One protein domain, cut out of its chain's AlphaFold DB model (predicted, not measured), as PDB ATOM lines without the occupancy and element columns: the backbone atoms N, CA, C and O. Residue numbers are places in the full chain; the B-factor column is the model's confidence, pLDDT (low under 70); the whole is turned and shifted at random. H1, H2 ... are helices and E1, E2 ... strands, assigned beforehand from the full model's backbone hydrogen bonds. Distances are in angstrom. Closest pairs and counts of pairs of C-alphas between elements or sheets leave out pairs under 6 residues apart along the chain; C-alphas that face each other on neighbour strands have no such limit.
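This is residues 3 to 45 and 115 to 217 of the 308 residues of the protein "ATPase_AAA_core domain-containing protein" of Gossypium barbadense (UniProt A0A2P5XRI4). What shape do these atoms make? A small parallel sheet of three strands, E1, E2 and E5, makes the middle, with H1 and H4 side by side near it and the antiparallel hairpin of E3 and E4 next to its edge strand E1. H2 and H3 are the elements farthest out, and residues 145 to 152, of which 150 to 152 belong to H2, stick out free. What is printed? The printed part has 146 residues with four named helices and five named strands in the order E1 H1 E2 E3 E4 H2 H3 H4 E5, the sheet running E1 E2 E5; the class is mixed, with under half of the residues in named elements. How large is it? It is compact, with a radius of gyration of the C-alphas of 16.8 A and spans of 50 by 39 by 35 A.

Where do the elements before the cut lie? E1 is residues 8 to 12, starting at C-alpha 8 (445.795, 463.259, 400.123); H1 is 20 to 28, 12.4 A long; E2 is 34 to 38. What follows the cut? E3 is residues 115 to 117, E4 is 132 to 136, and H2 is 150 to 165, 22.4 A long from C-alpha 150 (458.032, 454.689, 379.240). What comes last? H3 is residues 167 to 173, H4 is 184 to 194 with 15.5 A, and E5 is 200 to 204, 13.2 A long, ending at C-alpha 204 (451.004, 472.824, 388.411).

How are the strands paired? E1 and E2 are parallel at 21 degrees, with N 10 and O 35 at 2.8 A; E2 and E5 are parallel at 18 degrees, with N 36 and O 201 at 2.9 A. E3 and E4 form a hairpin, antiparallel at 143 degrees, with N 133 and O 116 at 2.8 A. The closest C-alphas of E1 and E3, those of Tyr 10 and His 115, are 4.6 A apart. Which helices come close? H1, E1 and E2 form a strand-helix-strand unit, two parallel neighbour strands with a helix between them along the chain, and its crossover is right-handed. H1 touches H4, the closest C-alphas being those of Leu 27 and Leu 192 at 6.9 A, at a shallow tilt of 25 degrees, the same way. H1 only grazes the sheet with residues 23 to 27, and H4 with residues 189 to 193, only just, with 5 pairs of C-alphas within 10 A. Where are H2 and H3? They meet only through their link, and neither is on the sheet. How are the helix backbones? In H1, H2, H3 and H4 every O i to N i+4 pair is within hydrogen-bond range.

Which residues are missing? Residues 46 to 114 are not printed, and C-alphas 45 and 115 are 25.3 A apart across the cut. Which links are long, and how far does the whole reach? The links E3 to E4 and E4 to H2 are long; the two C-alphas farthest apart, those of Tyr 125 and Glu 151, are 52.2 A apart. Where is confidence low? The mean pLDDT of the printed part is 73.5, and it is under 70 in residues 16 to 21, 42 to 45, 119 to 130 and 171 to 198.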
ATOM      1  N   ASN A   3     448.030 457.582 395.166       88.56
ATOM      2  CA  ASN A   3     447.980 456.158 395.524       88.56
ATOM      3  C   ASN A   3     449.360 455.569 395.865       88.56
ATOM      4  O   ASN A   3     449.485 454.805 396.811       88.56
ATOM      5  N   TYR A   4     450.408 455.956 395.131       88.75
ATOM      6  CA  TYR A   4     451.769 455.450 395.348       88.75
ATOM      7  C   TYR A   4     452.404 456.001 396.637       88.75
ATOM      8  O   TYR A   4     453.082 455.275 397.353       88.75
ATOM      9  N   LEU A   5     452.176 457.281 396.947       88.31
ATOM     10  CA  LEU A   5     452.761 457.949 398.119       88.31
ATOM     11  C   LEU A   5     451.888 457.865 399.378       88.31
ATOM     12  O   LEU A   5     452.332 458.234 400.469       88.31
ATOM     13  N   ASN A   6     450.637 457.428 399.230       87.88
ATOM     14  CA  ASN A   6     449.591 457.524 400.242       87.88
ATOM     15  C   ASN A   6     449.357 458.983 400.716       87.88
ATOM     16  O   ASN A   6     449.319 459.295 401.913       87.88
ATOM     17  N   PHE A   7     449.287 459.914 399.754       90.44
ATOM     18  CA  PHE A   7     449.106 461.354 399.995       90.44
ATOM     19  C   PHE A   7     447.695 461.801 399.621       90.44
ATOM     20  O   PHE A   7     447.185 461.398 398.576       90.44
ATOM     21  N   ASP A   8     447.099 462.666 400.443       91.81
ATOM     22  CA  ASP A   8     445.795 463.259 400.123       91.81
ATOM     23  C   ASP A   8     445.953 464.301 399.011       91.81
ATOM     24  O   ASP A   8     446.974 464.994 398.938       91.81
ATOM     25  N   ILE A   9     444.950 464.407 398.144       93.94
ATOM     26  CA  ILE A   9     444.935 465.355 397.030       93.94
ATOM     27  C   ILE A   9     444.153 466.592 397.454       93.94
ATOM     28  O   ILE A   9     443.069 466.478 398.014       93.94
ATOM     29  N   TYR A  10     444.701 467.765 397.173       91.62
ATOM     30  CA  TYR A  10     444.066 469.058 397.367       91.62
ATOM     31  C   TYR A  10     443.956 469.736 396.014       91.62
ATOM     32  O   TYR A  10     444.976 470.090 395.430       91.62
ATOM     33  N   ASP A  11     442.736 469.874 395.528       91.81
ATOM     34  CA  ASP A  11     442.433 470.421 394.215       91.81
ATOM     35  C   ASP A  11     442.097 471.911 394.332       91.81
ATOM     36  O   ASP A  11     441.103 472.304 394.952       91.81
ATOM     37  N   LEU A  12     443.007 472.750 393.838       85.25
ATOM     38  CA  LEU A  12     442.954 474.195 393.984       85.25
ATOM     39  C   LEU A  12     442.548 474.867 392.676       85.25
ATOM     40  O   LEU A  12     443.392 475.243 391.860       85.25
ATOM     41  N   GLU A  13     441.260 475.155 392.565       78.88
ATOM     42  CA  GLU A  13     440.732 476.022 391.521       78.88
ATOM     43  C   GLU A  13     440.932 477.502 391.889       78.88
ATOM     44  O   GLU A  13     440.331 478.034 392.832       78.88
ATOM     45  N   LEU A  14     441.787 478.200 391.137       73.69
ATOM     46  CA  LEU A  14     442.085 479.619 391.378       73.69
ATOM     47  C   LEU A  14     440.898 480.548 391.071       73.69
ATOM     48  O   LEU A  14     440.827 481.645 391.623       73.69
ATOM     49  N   THR A  15     439.949 480.106 390.244       70.25
ATOM     50  CA  THR A  15     438.715 480.823 389.858       70.25
ATOM     51  C   THR A  15     437.884 481.270 391.065       70.25
ATOM     52  O   THR A  15     437.250 482.323 391.036       70.25
ATOM     53  N   HIS A  16     437.917 480.507 392.157       65.81
ATOM     54  CA  HIS A  16     437.153 480.783 393.372       65.81
ATOM     55  C   HIS A  16     437.894 481.674 394.382       65.81
ATOM     56  O   HIS A  16     437.379 481.962 395.469       65.81
ATOM     57  N   ILE A  17     439.097 482.146 394.043       69.75
ATOM     58  CA  ILE A  17     439.996 482.842 394.961       69.75
ATOM     59  C   ILE A  17     440.218 484.282 394.512       69.75
ATOM     60  O   ILE A  17     440.985 484.579 393.606       69.75
ATOM     61  N   HIS A  18     439.579 485.205 395.227       67.69
ATOM     62  CA  HIS A  18     439.541 486.621 394.855       67.69
ATOM     63  C   HIS A  18     440.553 487.485 395.623       67.69
ATOM     64  O   HIS A  18     440.782 488.641 395.270       67.69
ATOM     65  N   ARG A  19     441.138 486.967 396.716       67.31
ATOM     66  CA  ARG A  19     442.086 487.702 397.570       67.31
ATOM     67  C   ARG A  19     443.261 486.826 397.982       67.31
ATOM     68  O   ARG A  19     443.089 485.669 398.363       67.31
ATOM     69  N   ASN A  20     444.442 487.438 398.071       66.81
ATOM     70  CA  ASN A  20     445.658 486.789 398.579       66.81
ATOM     71  C   ASN A  20     445.484 486.215 399.997       66.81
ATOM     72  O   ASN A  20     446.103 485.212 400.346       66.81
ATOM     73  N   SER A  21     444.639 486.835 400.829       67.50
ATOM     74  CA  SER A  21     444.335 486.345 402.178       67.50
ATOM     75  C   SER A  21     443.551 485.032 402.175       67.50
ATOM     76  O   SER A  21     443.813 484.177 403.019       67.50
ATOM     77  N   ASP A  22     442.616 484.860 401.236       71.69
ATOM     78  CA  ASP A  22     441.825 483.631 401.109       71.69
ATOM     79  C   ASP A  22     442.707 482.491 400.617       71.69
ATOM     80  O   ASP A  22     442.722 481.414 401.209       71.69
ATOM     81  N   LEU A  23     443.533 482.783 399.618       73.31
ATOM     82  CA  LEU A  23     444.523 481.862 399.089       73.31
ATOM     83  C   LEU A  23     445.505 481.392 400.177       73.31
ATOM     84  O   LEU A  23     445.702 480.199 400.391       73.31
ATOM     85  N   ARG A  24     446.067 482.329 400.952       71.56
ATOM     86  CA  ARG A  24     446.942 482.007 402.088       71.56
ATOM     87  C   ARG A  24     446.233 481.134 403.128       71.56
ATOM     88  O   ARG A  24     446.839 480.196 403.642       71.56
ATOM     89  N   ARG A  25     444.964 481.424 403.441       74.25
ATOM     90  CA  ARG A  25     444.163 480.628 404.389       74.25
ATOM     91  C   ARG A  25     443.977 479.193 403.898       74.25
ATOM     92  O   ARG A  25     444.156 478.269 404.686       74.25
ATOM     93  N   VAL A  26     443.652 479.015 402.619       77.94
ATOM     94  CA  VAL A  26     443.465 477.703 401.983       77.94
ATOM     95  C   VAL A  26     444.703 476.821 402.152       77.94
ATOM     96  O   VAL A  26     444.603 475.662 402.535       77.94
ATOM     97  N   LEU A  27     445.891 477.379 401.991       77.12
ATOM     98  CA  LEU A  27     447.118 476.580 401.909       77.12
ATOM     99  C   LEU A  27     447.739 476.262 403.255       77.12
ATOM    100  O   LEU A  27     448.408 475.237 403.413       77.12
ATOM    101  N   ILE A  28     447.505 477.144 404.227       75.31
ATOM    102  CA  ILE A  28     447.761 476.858 405.636       75.31
ATOM    103  C   ILE A  28     446.819 475.743 406.110       75.31
ATOM    104  O   ILE A  28     447.218 474.920 406.925       75.31
ATOM    105  N   ALA A  29     445.589 475.690 405.586       78.94
ATOM    106  CA  ALA A  29     444.625 474.641 405.909       78.94
ATOM    107  C   ALA A  29     444.907 473.298 405.205       78.94
ATOM    108  O   ALA A  29     444.298 472.290 405.561       78.94
ATOM    109  N   THR A  30     445.811 473.256 404.222       81.00
ATOM    110  CA  THR A  30     446.248 472.007 403.586       81.00
ATOM    111  C   THR A  30     447.036 471.154 404.586       81.00
ATOM    112  O   THR A  30     447.920 471.659 405.281       81.00
ATOM    113  N   GLY A  31     446.749 469.854 404.648       78.81
ATOM    114  CA  GLY A  31     447.435 468.909 405.531       78.81
ATOM    115  C   GLY A  31     448.887 468.618 405.129       78.81
ATOM    116  O   GLY A  31     449.368 469.046 404.073       78.81
ATOM    117  N   ASN A  32     449.595 467.873 405.979       77.56
ATOM    118  CA  ASN A  32     450.890 467.258 405.648       77.56
ATOM    119  C   ASN A  32     450.670 465.995 404.800       77.56
ATOM    120  O   ASN A  32     449.556 465.469 404.791       77.56
ATOM    121  N   ARG A  33     451.717 465.478 404.135       84.12
ATOM    122  CA  ARG A  33     451.595 464.332 403.208       84.12
ATOM    123  C   ARG A  33     450.494 464.563 402.175       84.12
ATOM    124  O   ARG A  33     449.526 463.804 402.074       84.12
ATOM    125  N   SER A  34     450.637 465.671 401.461       87.62
ATOM    126  CA  SER A  34     449.635 466.197 400.543       87.62
ATOM    127  C   SER A  34     450.213 466.458 399.160       87.62
ATOM    128  O   SER A  34     451.384 466.812 399.009       87.62
ATOM    129  N   ILE A  35     449.367 466.286 398.148       91.69
ATOM    130  CA  ILE A  35     449.594 466.748 396.783       91.69
ATOM    131  C   ILE A  35     448.620 467.898 396.547       91.69
ATOM    132  O   ILE A  35     447.415 467.678 396.519       91.69
ATOM    133  N   LEU A  36     449.134 469.117 396.405       89.75
ATOM    134  CA  LEU A  36     448.345 470.276 395.995       89.75
ATOM    135  C   LEU A  36     448.393 470.384 394.472       89.75
ATOM    136  O   LEU A  36     449.471 470.602 393.922       89.75
ATOM    137  N   VAL A  37     447.254 470.234 393.812       91.31
ATOM    138  CA  VAL A  37     447.103 470.420 392.369       91.31
ATOM    139  C   VAL A  37     446.584 471.830 392.133       91.31
ATOM    140  O   VAL A  37     445.601 472.236 392.743       91.31
ATOM    141  N   VAL A  38     447.286 472.594 391.305       86.19
ATOM    142  CA  VAL A  38     446.877 473.932 390.877       86.19
ATOM    143  C   VAL A  38     446.730 473.897 389.367       86.19
ATOM    144  O   VAL A  38     447.728 473.788 388.642       86.19
ATOM    145  N   GLU A  39     445.489 473.960 388.912       82.19
ATOM    146  CA  GLU A  39     445.168 473.852 387.496       82.19
ATOM    147  C   GLU A  39     445.220 475.209 386.787       82.19
ATOM    148  O   GLU A  39     445.049 476.263 387.405       82.19
ATOM    149  N   ASP A  40     445.508 475.174 385.484       72.56
ATOM    150  CA  ASP A  40     445.381 476.303 384.558       72.56
ATOM    151  C   ASP A  40     446.012 477.621 385.036       72.56
ATOM    152  O   ASP A  40     445.441 478.713 384.932       72.56
ATOM    153  N   ILE A  41     447.270 477.554 385.481       74.12
ATOM    154  CA  ILE A  41     448.017 478.734 385.957       74.12
ATOM    155  C   ILE A  41     448.231 479.836 384.901       74.12
ATOM    156  O   ILE A  41     448.752 480.905 385.219       74.12
ATOM    157  N   ASN A  42     447.819 479.619 383.649       63.41
ATOM    158  CA  ASN A  42     447.816 480.635 382.596       63.41
ATOM    159  C   ASN A  42     446.677 481.659 382.739       63.41
ATOM    160  O   ASN A  42     446.837 482.786 382.277       63.41
ATOM    161  N   CYS A  43     445.558 481.306 383.379       47.69
ATOM    162  CA  CYS A  43     444.354 482.145 383.440       47.69
ATOM    163  C   CYS A  43     444.467 483.356 384.391       47.69
ATOM    164  O   CYS A  43     443.556 484.175 384.443       47.69
ATOM    165  N   GLY A  44     445.575 483.498 385.129       44.78
ATOM    166  CA  GLY A  44     445.801 484.588 386.091       44.78
ATOM    167  C   GLY A  44     446.854 485.629 385.689       44.78
ATOM    168  O   GLY A  44     447.134 486.531 386.475       44.78
ATOM    169  N   LEU A  45     447.474 485.519 384.508       45.56
ATOM    170  CA  LEU A  45     448.532 486.452 384.079       45.56
ATOM    171  C   LEU A  45     447.997 487.770 383.487       45.56
ATOM    172  O   LEU A  45     448.768 488.709 383.319       45.56
ATOM    173  N   HIS A 115     440.361 466.719 398.370       92.25
ATOM    174  CA  HIS A 115     439.905 467.927 399.027       92.25
ATOM    175  C   HIS A 115     439.631 469.001 397.980       92.25
ATOM    176  O   HIS A 115     440.565 469.440 397.318       92.25
ATOM    177  N   THR A 116     438.385 469.455 397.877       90.44
ATOM    178  CA  THR A 116     437.983 470.570 397.002       90.44
ATOM    179  C   THR A 116     437.576 471.786 397.834       90.44
ATOM    180  O   THR A 116     437.340 471.687 399.046       90.44
ATOM    181  N   LEU A 117     437.528 472.971 397.226       83.56
ATOM    182  CA  LEU A 117     437.072 474.175 397.921       83.56
ATOM    183  C   LEU A 117     435.546 474.179 398.050       83.56
ATOM    184  O   LEU A 117     434.826 474.121 397.062       83.56
ATOM    185  N   GLY A 118     435.034 474.313 399.276       71.06
ATOM    186  CA  GLY A 118     433.585 474.405 399.494       71.06
ATOM    187  C   GLY A 118     432.998 475.741 399.029       71.06
ATOM    188  O   GLY A 118     433.612 476.784 399.249       71.06
ATOM    189  N   ASN A 119     431.792 475.738 398.453       60.81
ATOM    190  CA  ASN A 119     431.131 476.948 397.945       60.81
ATOM    191  C   ASN A 119     430.952 478.048 399.010       60.81
ATOM    192  O   ASN A 119     430.518 477.809 400.140       60.81
ATOM    193  N   ASP A 120     431.258 479.290 398.620       54.19
ATOM    194  CA  ASP A 120     431.318 480.469 399.498       54.19
ATOM    195  C   ASP A 120     429.936 480.947 400.005       54.19
ATOM    196  O   ASP A 120     429.846 481.689 400.986       54.19
ATOM    197  N   HIS A 121     428.835 480.490 399.393       47.41
ATOM    198  CA  HIS A 121     427.482 481.004 399.654       47.41
ATOM    199  C   HIS A 121     426.941 480.768 401.077       47.41
ATOM    200  O   HIS A 121     425.993 481.441 401.474       47.41
ATOM    201  N   MET A 122     427.564 479.899 401.880       45.84
ATOM    202  CA  MET A 122     427.238 479.710 403.305       45.84
ATOM    203  C   MET A 122     428.341 480.175 404.274       45.84
ATOM    204  O   MET A 122     428.216 479.998 405.484       45.84
ATOM    205  N   ARG A 123     429.427 480.802 403.799       51.59
ATOM    206  CA  ARG A 123     430.591 481.112 404.656       51.59
ATOM    207  C   ARG A 123     430.414 482.313 405.585       51.59
ATOM    208  O   ARG A 123     431.272 482.558 406.431       51.59
ATOM    209  N   ARG A 124     429.321 483.071 405.455       46.22
ATOM    210  CA  ARG A 124     429.119 484.317 406.215       46.22
ATOM    211  C   ARG A 124     428.340 484.165 407.527       46.22
ATOM    212  O   ARG A 124     428.329 485.114 408.301       46.22
ATOM    213  N   TYR A 125     427.733 483.005 407.795       43.25
ATOM    214  CA  TYR A 125     426.764 482.868 408.896       43.25
ATOM    215  C   TYR A 125     427.120 481.842 409.973       43.25
ATOM    216  O   TYR A 125     426.558 481.907 411.063       43.25
ATOM    217  N   VAL A 126     428.067 480.933 409.731       37.09
ATOM    218  CA  VAL A 126     428.428 479.902 410.713       37.09
ATOM    219  C   VAL A 126     429.939 479.866 410.871       37.09
ATOM    220  O   VAL A 126     430.678 479.573 409.931       37.09
ATOM    221  N   GLY A 127     430.408 480.226 412.065       42.44
ATOM    222  CA  GLY A 127     431.818 480.176 412.420       42.44
ATOM    223  C   GLY A 127     432.357 478.753 412.289       42.44
ATOM    224  O   GLY A 127     432.081 477.911 413.133       42.44
ATOM    225  N   GLY A 128     433.150 478.523 411.242       51.72
ATOM    226  CA  GLY A 128     433.909 477.291 411.040       51.72
ATOM    227  C   GLY A 128     433.280 476.322 410.043       51.72
ATOM    228  O   GLY A 128     432.866 475.236 410.423       51.72
ATOM    229  N   ALA A 129     433.268 476.683 408.760       50.16
ATOM    230  CA  ALA A 129     433.167 475.700 407.684       50.16
ATOM    231  C   ALA A 129     434.590 475.334 407.233       50.16
ATOM    232  O   ALA A 129     435.395 476.228 406.960       50.16
ATOM    233  N   GLU A 130     434.920 474.039 407.218       60.44
ATOM    234  CA  GLU A 130     436.220 473.525 406.779       60.44
ATOM    235  C   GLU A 130     436.553 474.071 405.382       60.44
ATOM    236  O   GLU A 130     435.795 473.879 404.433       60.44
ATOM    237  N   THR A 131     437.673 474.796 405.257       75.25
ATOM    238  CA  THR A 131     438.109 475.420 403.992       75.25
ATOM    239  C   THR A 131     438.195 474.407 402.847       75.25
ATOM    240  O   THR A 131     437.931 474.745 401.696       75.25
ATOM    241  N   TRP A 132     438.553 473.173 403.196       86.00
ATOM    242  CA  TRP A 132     438.692 472.029 402.313       86.00
ATOM    243  C   TRP A 132     437.592 471.019 402.607       86.00
ATOM    244  O   TRP A 132     437.499 470.550 403.739       86.00
ATOM    245  N   GLN A 133     436.815 470.648 401.596       88.19
ATOM    246  CA  GLN A 133     435.794 469.612 401.697       88.19
ATOM    247  C   GLN A 133     436.402 468.254 401.330       88.19
ATOM    248  O   GLN A 133     436.778 468.062 400.174       88.19
ATOM    249  N   PRO A 134     436.555 467.321 402.289       90.75
ATOM    250  CA  PRO A 134     437.117 466.007 402.016       90.75
ATOM    251  C   PRO A 134     436.091 465.078 401.362       90.75
ATOM    252  O   PRO A 134     434.977 464.909 401.853       90.75
ATOM    253  N   ILE A 135     436.524 464.372 400.327       91.69
ATOM    254  CA  ILE A 135     435.794 463.303 399.652       91.69
ATOM    255  C   ILE A 135     436.689 462.066 399.675       91.69
ATOM    256  O   ILE A 135     437.890 462.164 399.426       91.69
ATOM    257  N   LYS A 136     436.132 460.893 400.000       91.25
ATOM    258  CA  LYS A 136     436.880 459.632 399.911       91.25
ATOM    259  C   LYS A 136     437.337 459.440 398.463       91.25
ATOM    260  O   LYS A 136     436.500 459.364 397.569       91.25
ATOM    261  N   LEU A 137     438.644 459.332 398.250       89.44
ATOM    262  CA  LEU A 137     439.218 459.039 396.946       89.44
ATOM    263  C   LEU A 137     439.418 457.530 396.826       89.44
ATOM    264  O   LEU A 137     440.338 456.966 397.416       89.44
ATOM    265  N   ASP A 138     438.539 456.894 396.065       86.38
ATOM    266  CA  ASP A 138     438.613 455.476 395.725       86.38
ATOM    267  C   ASP A 138     438.704 455.370 394.202       86.38
ATOM    268  O   ASP A 138     437.694 455.355 393.502       86.38
ATOM    269  N   HIS A 139     439.929 455.458 393.677       82.50
ATOM    270  CA  HIS A 139     440.160 455.513 392.238       82.50
ATOM    271  C   HIS A 139     441.253 454.516 391.821       82.50
ATOM    272  O   HIS A 139     442.353 454.559 392.386       82.50
ATOM    273  N   PRO A 140     441.016 453.672 390.794       82.94
ATOM    274  CA  PRO A 140     441.945 452.613 390.385       82.94
ATOM    275  C   PRO A 140     443.228 453.137 389.717       82.94
ATOM    276  O   PRO A 140     444.137 452.358 389.426       82.94
ATOM    277  N   ALA A 141     443.321 454.449 389.467       84.00
ATOM    278  CA  ALA A 141     444.461 455.066 388.791       84.00
ATOM    279  C   ALA A 141     445.786 454.722 389.473       84.00
ATOM    280  O   ALA A 141     446.078 455.106 390.608       84.00
ATOM    281  N   ASN A 142     446.647 454.069 388.716       87.00
ATOM    282  CA  ASN A 142     448.015 453.790 389.092       87.00
ATOM    283  C   ASN A 142     448.915 454.082 387.891       87.00
ATOM    284  O   ASN A 142     448.445 454.227 386.762       87.00
ATOM    285  N   PHE A 143     450.222 454.186 388.134       85.50
ATOM    286  CA  PHE A 143     451.163 454.454 387.051       85.50
ATOM    287  C   PHE A 143     451.133 453.361 385.980       85.50
ATOM    288  O   PHE A 143     451.390 453.682 384.830       85.50
ATOM    289  N   GLY A 144     450.776 452.114 386.312       82.94
ATOM    290  CA  GLY A 144     450.597 451.019 385.354       82.94
ATOM    291  C   GLY A 144     449.562 451.326 384.271       82.94
ATOM    292  O   GLY A 144     449.855 451.119 383.101       82.94
ATOM    293  N   ILE A 145     448.420 451.904 384.653       85.69
ATOM    294  CA  ILE A 145     447.318 452.257 383.738       85.69
ATOM    295  C   ILE A 145     447.581 453.586 383.003       85.69
ATOM    296  O   ILE A 145     447.053 453.813 381.916       85.69
ATOM    297  N   LEU A 146     448.402 454.476 383.573       88.50
ATOM    298  CA  LEU A 146     448.694 455.781 382.978       88.50
ATOM    299  C   LEU A 146     449.481 455.647 381.666       88.50
ATOM    300  O   LEU A 146     450.607 455.141 381.644       88.50
ATOM    301  N   VAL A 147     448.902 456.187 380.596       89.44
ATOM    302  CA  VAL A 147     449.479 456.183 379.251       89.44
ATOM    303  C   VAL A 147     450.406 457.374 379.080       89.44
ATOM    304  O   VAL A 147     449.969 458.521 378.991       89.44
ATOM    305  N   MET A 148     451.700 457.095 379.011       86.56
ATOM    306  CA  MET A 148     452.737 458.075 378.713       86.56
ATOM    307  C   MET A 148     453.998 457.366 378.216       86.56
ATOM    308  O   MET A 148     454.088 456.141 378.275       86.56
ATOM    309  N   ASN A 149     454.983 458.125 377.737       86.56
ATOM    310  CA  ASN A 149     456.277 457.568 377.349       86.56
ATOM    311  C   ASN A 149     456.930 456.800 378.524       86.56
ATOM    312  O   ASN A 149     456.959 457.290 379.655       86.56
ATOM    313  N   THR A 150     457.463 455.610 378.240       86.50
ATOM    314  CA  THR A 150     458.032 454.689 379.240       86.50
ATOM    315  C   THR A 150     459.220 455.279 380.001       86.50
ATOM    316  O   THR A 150     459.298 455.129 381.219       86.50
ATOM    317  N   GLU A 151     460.119 455.986 379.320       88.75
ATOM    318  CA  GLU A 151     461.297 456.614 379.934       88.75
ATOM    319  C   GLU A 151     460.892 457.786 380.831       88.75
ATOM    320  O   GLU A 151     461.382 457.933 381.952       88.75
ATOM    321  N   LEU A 152     459.928 458.594 380.376       89.62
ATOM    322  CA  LEU A 152     459.368 459.681 381.178       89.62
ATOM    323  C   LEU A 152     458.680 459.141 382.439       89.62
ATOM    324  O   LEU A 152     458.877 459.671 383.530       89.62
ATOM    325  N   LYS A 153     457.912 458.054 382.306       90.00
ATOM    326  CA  LYS A 153     457.279 457.356 383.431       90.00
ATOM    327  C   LYS A 153     458.313 456.846 384.433       90.00
ATOM    328  O   LYS A 153     458.136 457.067 385.629       90.00
ATOM    329  N   ALA A 154     459.391 456.219 383.960       91.31
ATOM    330  CA  ALA A 154     460.489 455.760 384.811       91.31
ATOM    331  C   ALA A 154     461.149 456.931 385.554       91.31
ATOM    332  O   ALA A 154     461.291 456.879 386.772       91.31
ATOM    333  N   THR A 155     461.424 458.033 384.852       92.88
ATOM    334  CA  THR A 155     462.015 459.248 385.438       92.88
ATOM    335  C   THR A 155     461.149 459.819 386.566       92.88
ATOM    336  O   THR A 155     461.660 460.182 387.624       92.88
ATOM    337  N   ILE A 156     459.825 459.869 386.374       92.44
ATOM    338  CA  ILE A 156     458.887 460.335 387.407       92.44
ATOM    339  C   ILE A 156     458.895 459.393 388.611       92.44
ATOM    340  O   ILE A 156     458.929 459.856 389.749       92.44
ATOM    341  N   MET A 157     458.867 458.081 388.378       92.75
ATOM    342  CA  MET A 157     458.900 457.090 389.457       92.75
ATOM    343  C   MET A 157     460.197 457.176 390.269       92.75
ATOM    344  O   MET A 157     460.145 457.202 391.497       92.75
ATOM    345  N   GLU A 158     461.347 457.302 389.608       92.88
ATOM    346  CA  GLU A 158     462.644 457.483 390.266       92.88
ATOM    347  C   GLU A 158     462.707 458.768 391.101       92.88
ATOM    348  O   GLU A 158     463.265 458.769 392.204       92.88
ATOM    349  N   ASP A 159     462.134 459.866 390.603       91.56
ATOM    350  CA  ASP A 159     462.090 461.126 391.343       91.56
ATOM    351  C   ASP A 159     461.181 461.034 392.581       91.56
ATOM    352  O   ASP A 159     461.573 461.447 393.676       91.56
ATOM    353  N   LEU A 160     460.023 460.377 392.459       90.75
ATOM    354  CA  LEU A 160     459.134 460.096 393.589       90.75
ATOM    355  C   LEU A 160     459.803 459.217 394.650       90.75
ATOM    356  O   LEU A 160     459.708 459.500 395.845       90.75
ATOM    357  N   GLU A 161     460.519 458.174 394.237       91.44
ATOM    358  CA  GLU A 161     461.292 457.348 395.162       91.44
ATOM    359  C   GLU A 161     462.384 458.146 395.867       91.44
ATOM    360  O   GLU A 161     462.603 457.999 397.073       91.44
ATOM    361  N   ARG A 162     463.088 459.004 395.122       88.75
ATOM    362  CA  ARG A 162     464.123 459.880 395.667       88.75
ATOM    363  C   ARG A 162     463.538 460.847 396.691       88.75
ATOM    364  O   ARG A 162     464.163 461.048 397.734       88.75
ATOM    365  N   PHE A 163     462.360 461.407 396.421       85.62
ATOM    366  CA  PHE A 163     461.628 462.268 397.346       85.62
ATOM    367  C   PHE A 163     461.339 461.545 398.669       85.62
ATOM    368  O   PHE A 163     461.711 462.049 399.732       85.62
ATOM    369  N   VAL A 164     460.793 460.325 398.609       84.00
ATOM    370  CA  VAL A 164     460.502 459.506 399.800       84.00
ATOM    371  C   VAL A 164     461.785 459.153 400.565       84.00
ATOM    372  O   VAL A 164     461.868 459.365 401.776       84.00
ATOM    373  N   LYS A 165     462.830 458.687 399.866       87.25
ATOM    374  CA  LYS A 165     464.122 458.289 400.467       87.25
ATOM    375  C   LYS A 165     464.843 459.456 401.155       87.25
ATOM    376  O   LYS A 165     465.596 459.243 402.104       87.25
ATOM    377  N   ARG A 166     464.642 460.694 400.693       82.31
ATOM    378  CA  ARG A 166     465.336 461.894 401.200       82.31
ATOM    379  C   ARG A 166     464.528 462.714 402.205       82.31
ATOM    380  O   ARG A 166     464.964 463.808 402.564       82.31
ATOM    381  N   LYS A 167     463.416 462.191 402.731       77.06
ATOM    382  CA  LYS A 167     462.587 462.856 403.753       77.06
ATOM    383  C   LYS A 167     463.402 463.503 404.884       77.06
ATOM    384  O   LYS A 167     463.259 464.695 405.153       77.06
ATOM    385  N   ASP A 168     464.304 462.747 405.515       73.75
ATOM    386  CA  ASP A 168     465.102 463.258 406.640       73.75
ATOM    387  C   ASP A 168     466.147 464.295 406.209       73.75
ATOM    388  O   ASP A 168     466.494 465.188 406.983       73.75
ATOM    389  N   TYR A 169     466.646 464.206 404.973       74.12
ATOM    390  CA  TYR A 169     467.531 465.223 404.408       74.12
ATOM    391  C   TYR A 169     466.789 466.556 404.263       74.12
ATOM    392  O   TYR A 169     467.284 467.577 404.740       74.12
ATOM    393  N   TYR A 170     465.577 466.546 403.697       71.06
ATOM    394  CA  TYR A 170     464.759 467.756 403.569       71.06
ATOM    395  C   TYR A 170     464.373 468.340 404.933       71.06
ATOM    396  O   TYR A 170     464.447 469.555 405.110       71.06
ATOM    397  N   ARG A 171     464.075 467.488 405.929       67.19
ATOM    398  CA  ARG A 171     463.824 467.923 407.315       67.19
ATOM    399  C   ARG A 171     465.029 468.650 407.925       67.19
ATOM    400  O   ARG A 171     464.852 469.671 408.581       67.19
ATOM    401  N   ARG A 172     466.254 468.150 407.711       67.12
ATOM    402  CA  ARG A 172     467.487 468.751 408.262       67.12
ATOM    403  C   ARG A 172     467.913 470.031 407.544       67.12
ATOM    404  O   ARG A 172     468.437 470.943 408.178       67.12
ATOM    405  N   VAL A 173     467.734 470.086 406.226       66.19
ATOM    406  CA  VAL A 173     468.212 471.197 405.382       66.19
ATOM    407  C   VAL A 173     467.196 472.342 405.295       66.19
ATOM    408  O   VAL A 173     467.568 473.441 404.883       66.19
ATOM    409  N   GLY A 174     465.942 472.113 405.705       56.69
ATOM    410  CA  GLY A 174     464.814 473.048 405.651       56.69
ATOM    411  C   GLY A 174     465.021 474.357 406.421       56.69
ATOM    412  O   GLY A 174     464.433 474.581 407.473       56.69
ATOM    413  N   LYS A 175     465.842 475.259 405.880       46.97
ATOM    414  CA  LYS A 175     465.838 476.685 406.200       46.97
ATOM    415  C   LYS A 175     464.805 477.368 405.310       46.97
ATOM    416  O   LYS A 175     464.895 477.277 404.087       46.97
ATOM    417  N   ALA A 176     463.871 478.077 405.943       42.66
ATOM    418  CA  ALA A 176     462.926 478.977 405.291       42.66
ATOM    419  C   ALA A 176     463.667 479.907 404.317       42.66
ATOM    420  O   ALA A 176     464.596 480.619 404.717       42.66
ATOM    421  N   TRP A 177     463.284 479.901 403.038       41.59
ATOM    422  CA  TRP A 177     463.828 480.872 402.095       41.59
ATOM    423  C   TRP A 177     463.401 482.275 402.478       41.59
ATOM    424  O   TRP A 177     462.219 482.588 402.602       41.59
ATOM    425  N   LYS A 178     464.405 483.132 402.661       30.88
ATOM    426  CA  LYS A 178     464.229 484.572 402.764       30.88
ATOM    427  C   LYS A 178     464.380 485.196 401.376       30.88
ATOM    428  O   LYS A 178     465.459 485.122 400.801       30.88
ATOM    429  N   ARG A 179     463.305 485.884 400.969       34.72
ATOM    430  CA  ARG A 179     463.189 487.014 400.022       34.72
ATOM    431  C   ARG A 179     463.706 486.812 398.592       34.72
ATOM    432  O   ARG A 179     464.908 486.881 398.374       34.72
ATOM    433  N   VAL A 180     462.785 486.862 397.622       30.03
ATOM    434  CA  VAL A 180     462.946 487.684 396.402       30.03
ATOM    435  C   VAL A 180     461.588 488.055 395.790       30.03
ATOM    436  O   VAL A 180     460.738 487.203 395.583       30.03
ATOM    437  N   THR A 181     461.401 489.339 395.484       42.56
ATOM    438  CA  THR A 181     460.227 489.917 394.806       42.56
ATOM    439  C   THR A 181     460.250 489.698 393.293       42.56
ATOM    440  O   THR A 181     461.272 489.979 392.673       42.56
ATOM    441  N   LEU A 182     459.103 489.290 392.728       37.56
ATOM    442  CA  LEU A 182     458.416 489.843 391.535       37.56
ATOM    443  C   LEU A 182     457.168 488.989 391.225       37.56
ATOM    444  O   LEU A 182     457.284 487.781 391.225       37.56
ATOM    445  N   SER A 183     456.009 489.606 390.948       48.62
ATOM    446  CA  SER A 183     454.646 489.038 390.754       48.62
ATOM    447  C   SER A 183     453.897 488.499 391.996       48.62
ATOM    448  O   SER A 183     454.471 487.933 392.930       48.62
ATOM    449  N   ALA A 184     452.568 488.682 392.004       53.81
ATOM    450  CA  ALA A 184     451.669 488.250 393.078       53.81
ATOM    451  C   ALA A 184     451.669 486.724 393.278       53.81
ATOM    452  O   ALA A 184     451.670 486.280 394.424       53.81
ATOM    453  N   LEU A 185     451.756 485.944 392.191       54.12
ATOM    454  CA  LEU A 185     451.845 484.478 392.213       54.12
ATOM    455  C   LEU A 185     453.169 483.991 392.830       54.12
ATOM    456  O   LEU A 185     453.197 483.001 393.548       54.12
ATOM    457  N   LEU A 186     454.271 484.710 392.626       55.03
ATOM    458  CA  LEU A 186     455.571 484.346 393.197       55.03
ATOM    459  C   LEU A 186     455.690 484.687 394.681       55.03
ATOM    460  O   LEU A 186     456.143 483.849 395.451       55.03
ATOM    461  N   ASN A 187     455.212 485.859 395.117       57.00
ATOM    462  CA  ASN A 187     455.094 486.163 396.553       57.00
ATOM    463  C   ASN A 187     454.173 485.160 397.263       57.00
ATOM    464  O   ASN A 187     454.373 484.802 398.425       57.00
ATOM    465  N   PHE A 188     453.149 484.716 396.542       58.31
ATOM    466  CA  PHE A 188     452.199 483.719 396.977       58.31
ATOM    467  C   PHE A 188     452.843 482.330 397.155       58.31
ATOM    468  O   PHE A 188     452.721 481.720 398.222       58.31
ATOM    469  N   ILE A 189     453.582 481.864 396.150       60.22
ATOM    470  CA  ILE A 189     454.242 480.561 396.173       60.22
ATOM    471  C   ILE A 189     455.466 480.554 397.121       60.22
ATOM    472  O   ILE A 189     455.680 479.587 397.853       60.22
ATOM    473  N   ASP A 190     456.216 481.652 397.228       57.75
ATOM    474  CA  ASP A 190     457.282 481.785 398.233       57.75
ATOM    475  C   ASP A 190     456.704 481.693 399.670       57.75
ATOM    476  O   ASP A 190     457.346 481.166 400.584       57.75
ATOM    477  N   GLY A 191     455.455 482.133 399.883       54.25
ATOM    478  CA  GLY A 191     454.700 481.938 401.127       54.25
ATOM    479  C   GLY A 191     454.295 480.479 401.388       54.25
ATOM    480  O   GLY A 191     454.341 480.019 402.528       54.25
ATOM    481  N   LEU A 192     453.945 479.734 400.337       54.81
ATOM    482  CA  LEU A 192     453.635 478.297 400.368       54.81
ATOM    483  C   LEU A 192     454.841 477.440 400.761       54.81
ATOM    484  O   LEU A 192     454.720 476.555 401.606       54.81
ATOM    485  N   TRP A 193     456.003 477.720 400.169       56.53
ATOM    486  CA  TRP A 193     457.235 476.969 400.417       56.53
ATOM    487  C   TRP A 193     457.893 477.309 401.755       56.53
ATOM    488  O   TRP A 193     458.618 476.489 402.313       56.53
ATOM    489  N   SER A 194     457.637 478.506 402.294       49.22
ATOM    490  CA  SER A 194     458.178 478.944 403.589       49.22
ATOM    491  C   SER A 194     457.329 478.542 404.799       49.22
ATOM    492  O   SER A 194     457.849 478.541 405.914       49.22
ATOM    493  N   SER A 195     456.046 478.207 404.611       44.12
ATOM    494  CA  SER A 195     455.100 477.967 405.715       44.12
ATOM    495  C   SER A 195     454.748 476.500 405.970       44.12
ATOM    496  O   SER A 195     453.977 476.219 406.889       44.12
ATOM    497  N   CYS A 196     455.293 475.556 405.203       47.06
ATOM    498  CA  CYS A 196     454.790 474.192 405.216       47.06
ATOM    499  C   CYS A 196     455.734 473.189 405.890       47.06
ATOM    500  O   CYS A 196     456.909 473.074 405.546       47.06
ATOM    501  N   GLY A 197     455.173 472.456 406.853       53.25
ATOM    502  CA  GLY A 197     455.750 471.251 407.431       53.25
ATOM    503  C   GLY A 197     455.830 470.083 406.442       53.25
ATOM    504  O   GLY A 197     455.590 470.205 405.247       53.25
ATOM    505  N   GLU A 198     456.250 468.944 406.977       66.75
ATOM    506  CA  GLU A 198     456.850 467.823 406.253       66.75
ATOM    507  C   GLU A 198     455.985 467.237 405.110       66.75
ATOM    508  O   GLU A 198     454.797 466.964 405.275       66.75
ATOM    509  N   GLU A 199     456.646 466.967 403.973       77.75
ATOM    510  CA  GLU A 199     456.175 466.128 402.853       77.75
ATOM    511  C   GLU A 199     454.967 466.658 402.058       77.75
ATOM    512  O   GLU A 199     453.936 465.995 401.949       77.75
ATOM    513  N   ARG A 200     455.097 467.833 401.436       81.19
ATOM    514  CA  ARG A 200     454.122 468.343 400.458       81.19
ATOM    515  C   ARG A 200     454.702 468.333 399.046       81.19
ATOM    516  O   ARG A 200     455.830 468.774 398.843       81.19
ATOM    517  N   ILE A 201     453.908 467.881 398.080       87.00
ATOM    518  CA  ILE A 201     454.174 468.020 396.643       87.00
ATOM    519  C   ILE A 201     453.185 469.043 396.088       87.00
ATOM    520  O   ILE A 201     452.010 469.029 396.451       87.00
ATOM    521  N   ILE A 202     453.652 469.936 395.219       86.69
ATOM    522  CA  ILE A 202     452.794 470.881 394.501       86.69
ATOM    523  C   ILE A 202     452.917 470.576 393.011       86.69
ATOM    524  O   ILE A 202     454.027 470.531 392.483       86.69
ATOM    525  N   VAL A 203     451.786 470.340 392.356       90.69
ATOM    526  CA  VAL A 203     451.682 470.054 390.927       90.69
ATOM    527  C   VAL A 203     450.966 471.219 390.267       90.69
ATOM    528  O   VAL A 203     449.868 471.586 390.673       90.69
ATOM    529  N   PHE A 204     451.592 471.786 389.244       88.69
ATOM    530  CA  PHE A 204     451.004 472.824 388.411       88.69
ATOM    531  C   PHE A 204     450.729 472.257 387.022       88.69
ATOM    532  O   PHE A 204     451.599 471.586 386.460       88.69
ATOM    533  N   THR A 205     449.561 472.550 386.453       89.31
ATOM    534  CA  THR A 205     449.241 472.208 385.059       89.31
ATOM    535  C   THR A 205     449.148 473.473 384.208       89.31
ATOM    536  O   THR A 205     448.718 474.534 384.658       89.31
ATOM    537  N   THR A 206     449.648 473.395 382.975       86.81
ATOM    538  CA  THR A 206     449.666 474.513 382.028       86.81
ATOM    539  C   THR A 206     449.677 473.982 380.602       86.81
ATOM    540  O   THR A 206     450.418 473.050 380.287       86.81
ATOM    541  N   ASN A 207     448.904 474.621 379.724       87.81
ATOM    542  CA  ASN A 207     448.954 474.365 378.283       87.81
ATOM    543  C   ASN A 207     450.000 475.240 377.563       87.81
ATOM    544  O   ASN A 207     450.356 474.959 376.421       87.81
ATOM    545  N   HIS A 208     450.524 476.282 378.223       85.94
ATOM    546  CA  HIS A 208     451.446 477.260 377.630       85.94
ATOM    547  C   HIS A 208     452.603 477.577 378.582       85.94
ATOM    548  O   HIS A 208     452.613 478.607 379.266       85.94
ATOM    549  N   LYS A 209     453.589 476.676 378.637       86.88
ATOM    550  CA  LYS A 209     454.789 476.831 379.477       86.88
ATOM    551  C   LYS A 209     455.603 478.081 379.113       86.88
ATOM    552  O   LYS A 209     456.198 478.699 379.987       86.88
ATOM    553  N   ASP A 210     455.620 478.444 377.836       86.12
ATOM    554  CA  ASP A 210     456.298 479.614 377.266       86.12
ATOM    555  C   ASP A 210     455.738 480.953 377.768       86.12
ATOM    556  O   ASP A 210     456.441 481.959 377.741       86.12
ATOM    557  N   ARG A 211     454.500 480.960 378.276       83.44
ATOM    558  CA  ARG A 211     453.857 482.153 378.844       83.44
ATOM    559  C   ARG A 211     454.131 482.348 380.333       83.44
ATOM    560  O   ARG A 211     453.702 483.352 380.896       83.44
ATOM    561  N   LEU A 212     454.790 481.396 380.990       80.19
ATOM    562  CA  LEU A 212     455.096 481.500 382.413       80.19
ATOM    563  C   LEU A 212     456.326 482.375 382.643       80.19
ATOM    564  O   LEU A 212     457.302 482.303 381.898       80.19
ATOM    565  N   ASP A 213     456.301 483.153 383.728       77.19
ATOM    566  CA  ASP A 213     457.469 483.909 384.177       77.19
ATOM    567  C   ASP A 213     458.650 482.938 384.401       77.19
ATOM    568  O   ASP A 213     458.540 482.021 385.226       77.19
ATOM    569  N   PRO A 214     459.801 483.116 383.722       81.38
ATOM    570  CA  PRO A 214     460.975 482.268 383.913       81.38
ATOM    571  C   PRO A 214     461.455 482.187 385.369       81.38
ATOM    572  O   PRO A 214     462.128 481.228 385.743       81.38
ATOM    573  N   ALA A 215     461.117 483.166 386.215       76.62
ATOM    574  CA  ALA A 215     461.400 483.131 387.641       76.62
ATOM    575  C   ALA A 215     460.611 482.045 388.395       76.62
ATOM    576  O   ALA A 215     461.075 481.637 389.460       76.62
ATOM    577  N   LEU A 216     459.478 481.558 387.875       74.94
ATOM    578  CA  LEU A 216     458.739 480.400 388.408       74.94
ATOM    579  C   LEU A 216     459.437 479.077 388.080       74.94
ATOM    580  O   LEU A 216     459.475 478.182 388.917       74.94
ATOM    581  N   LEU A 217     460.045 478.985 386.896       80.19
ATOM    582  CA  LEU A 217     460.673 477.770 386.359       80.19
ATOM    583  C   LEU A 217     462.077 477.495 386.922       80.19
ATOM    584  O   LEU A 217     462.785 476.607 386.444       80.19
TER     585      LEU A 217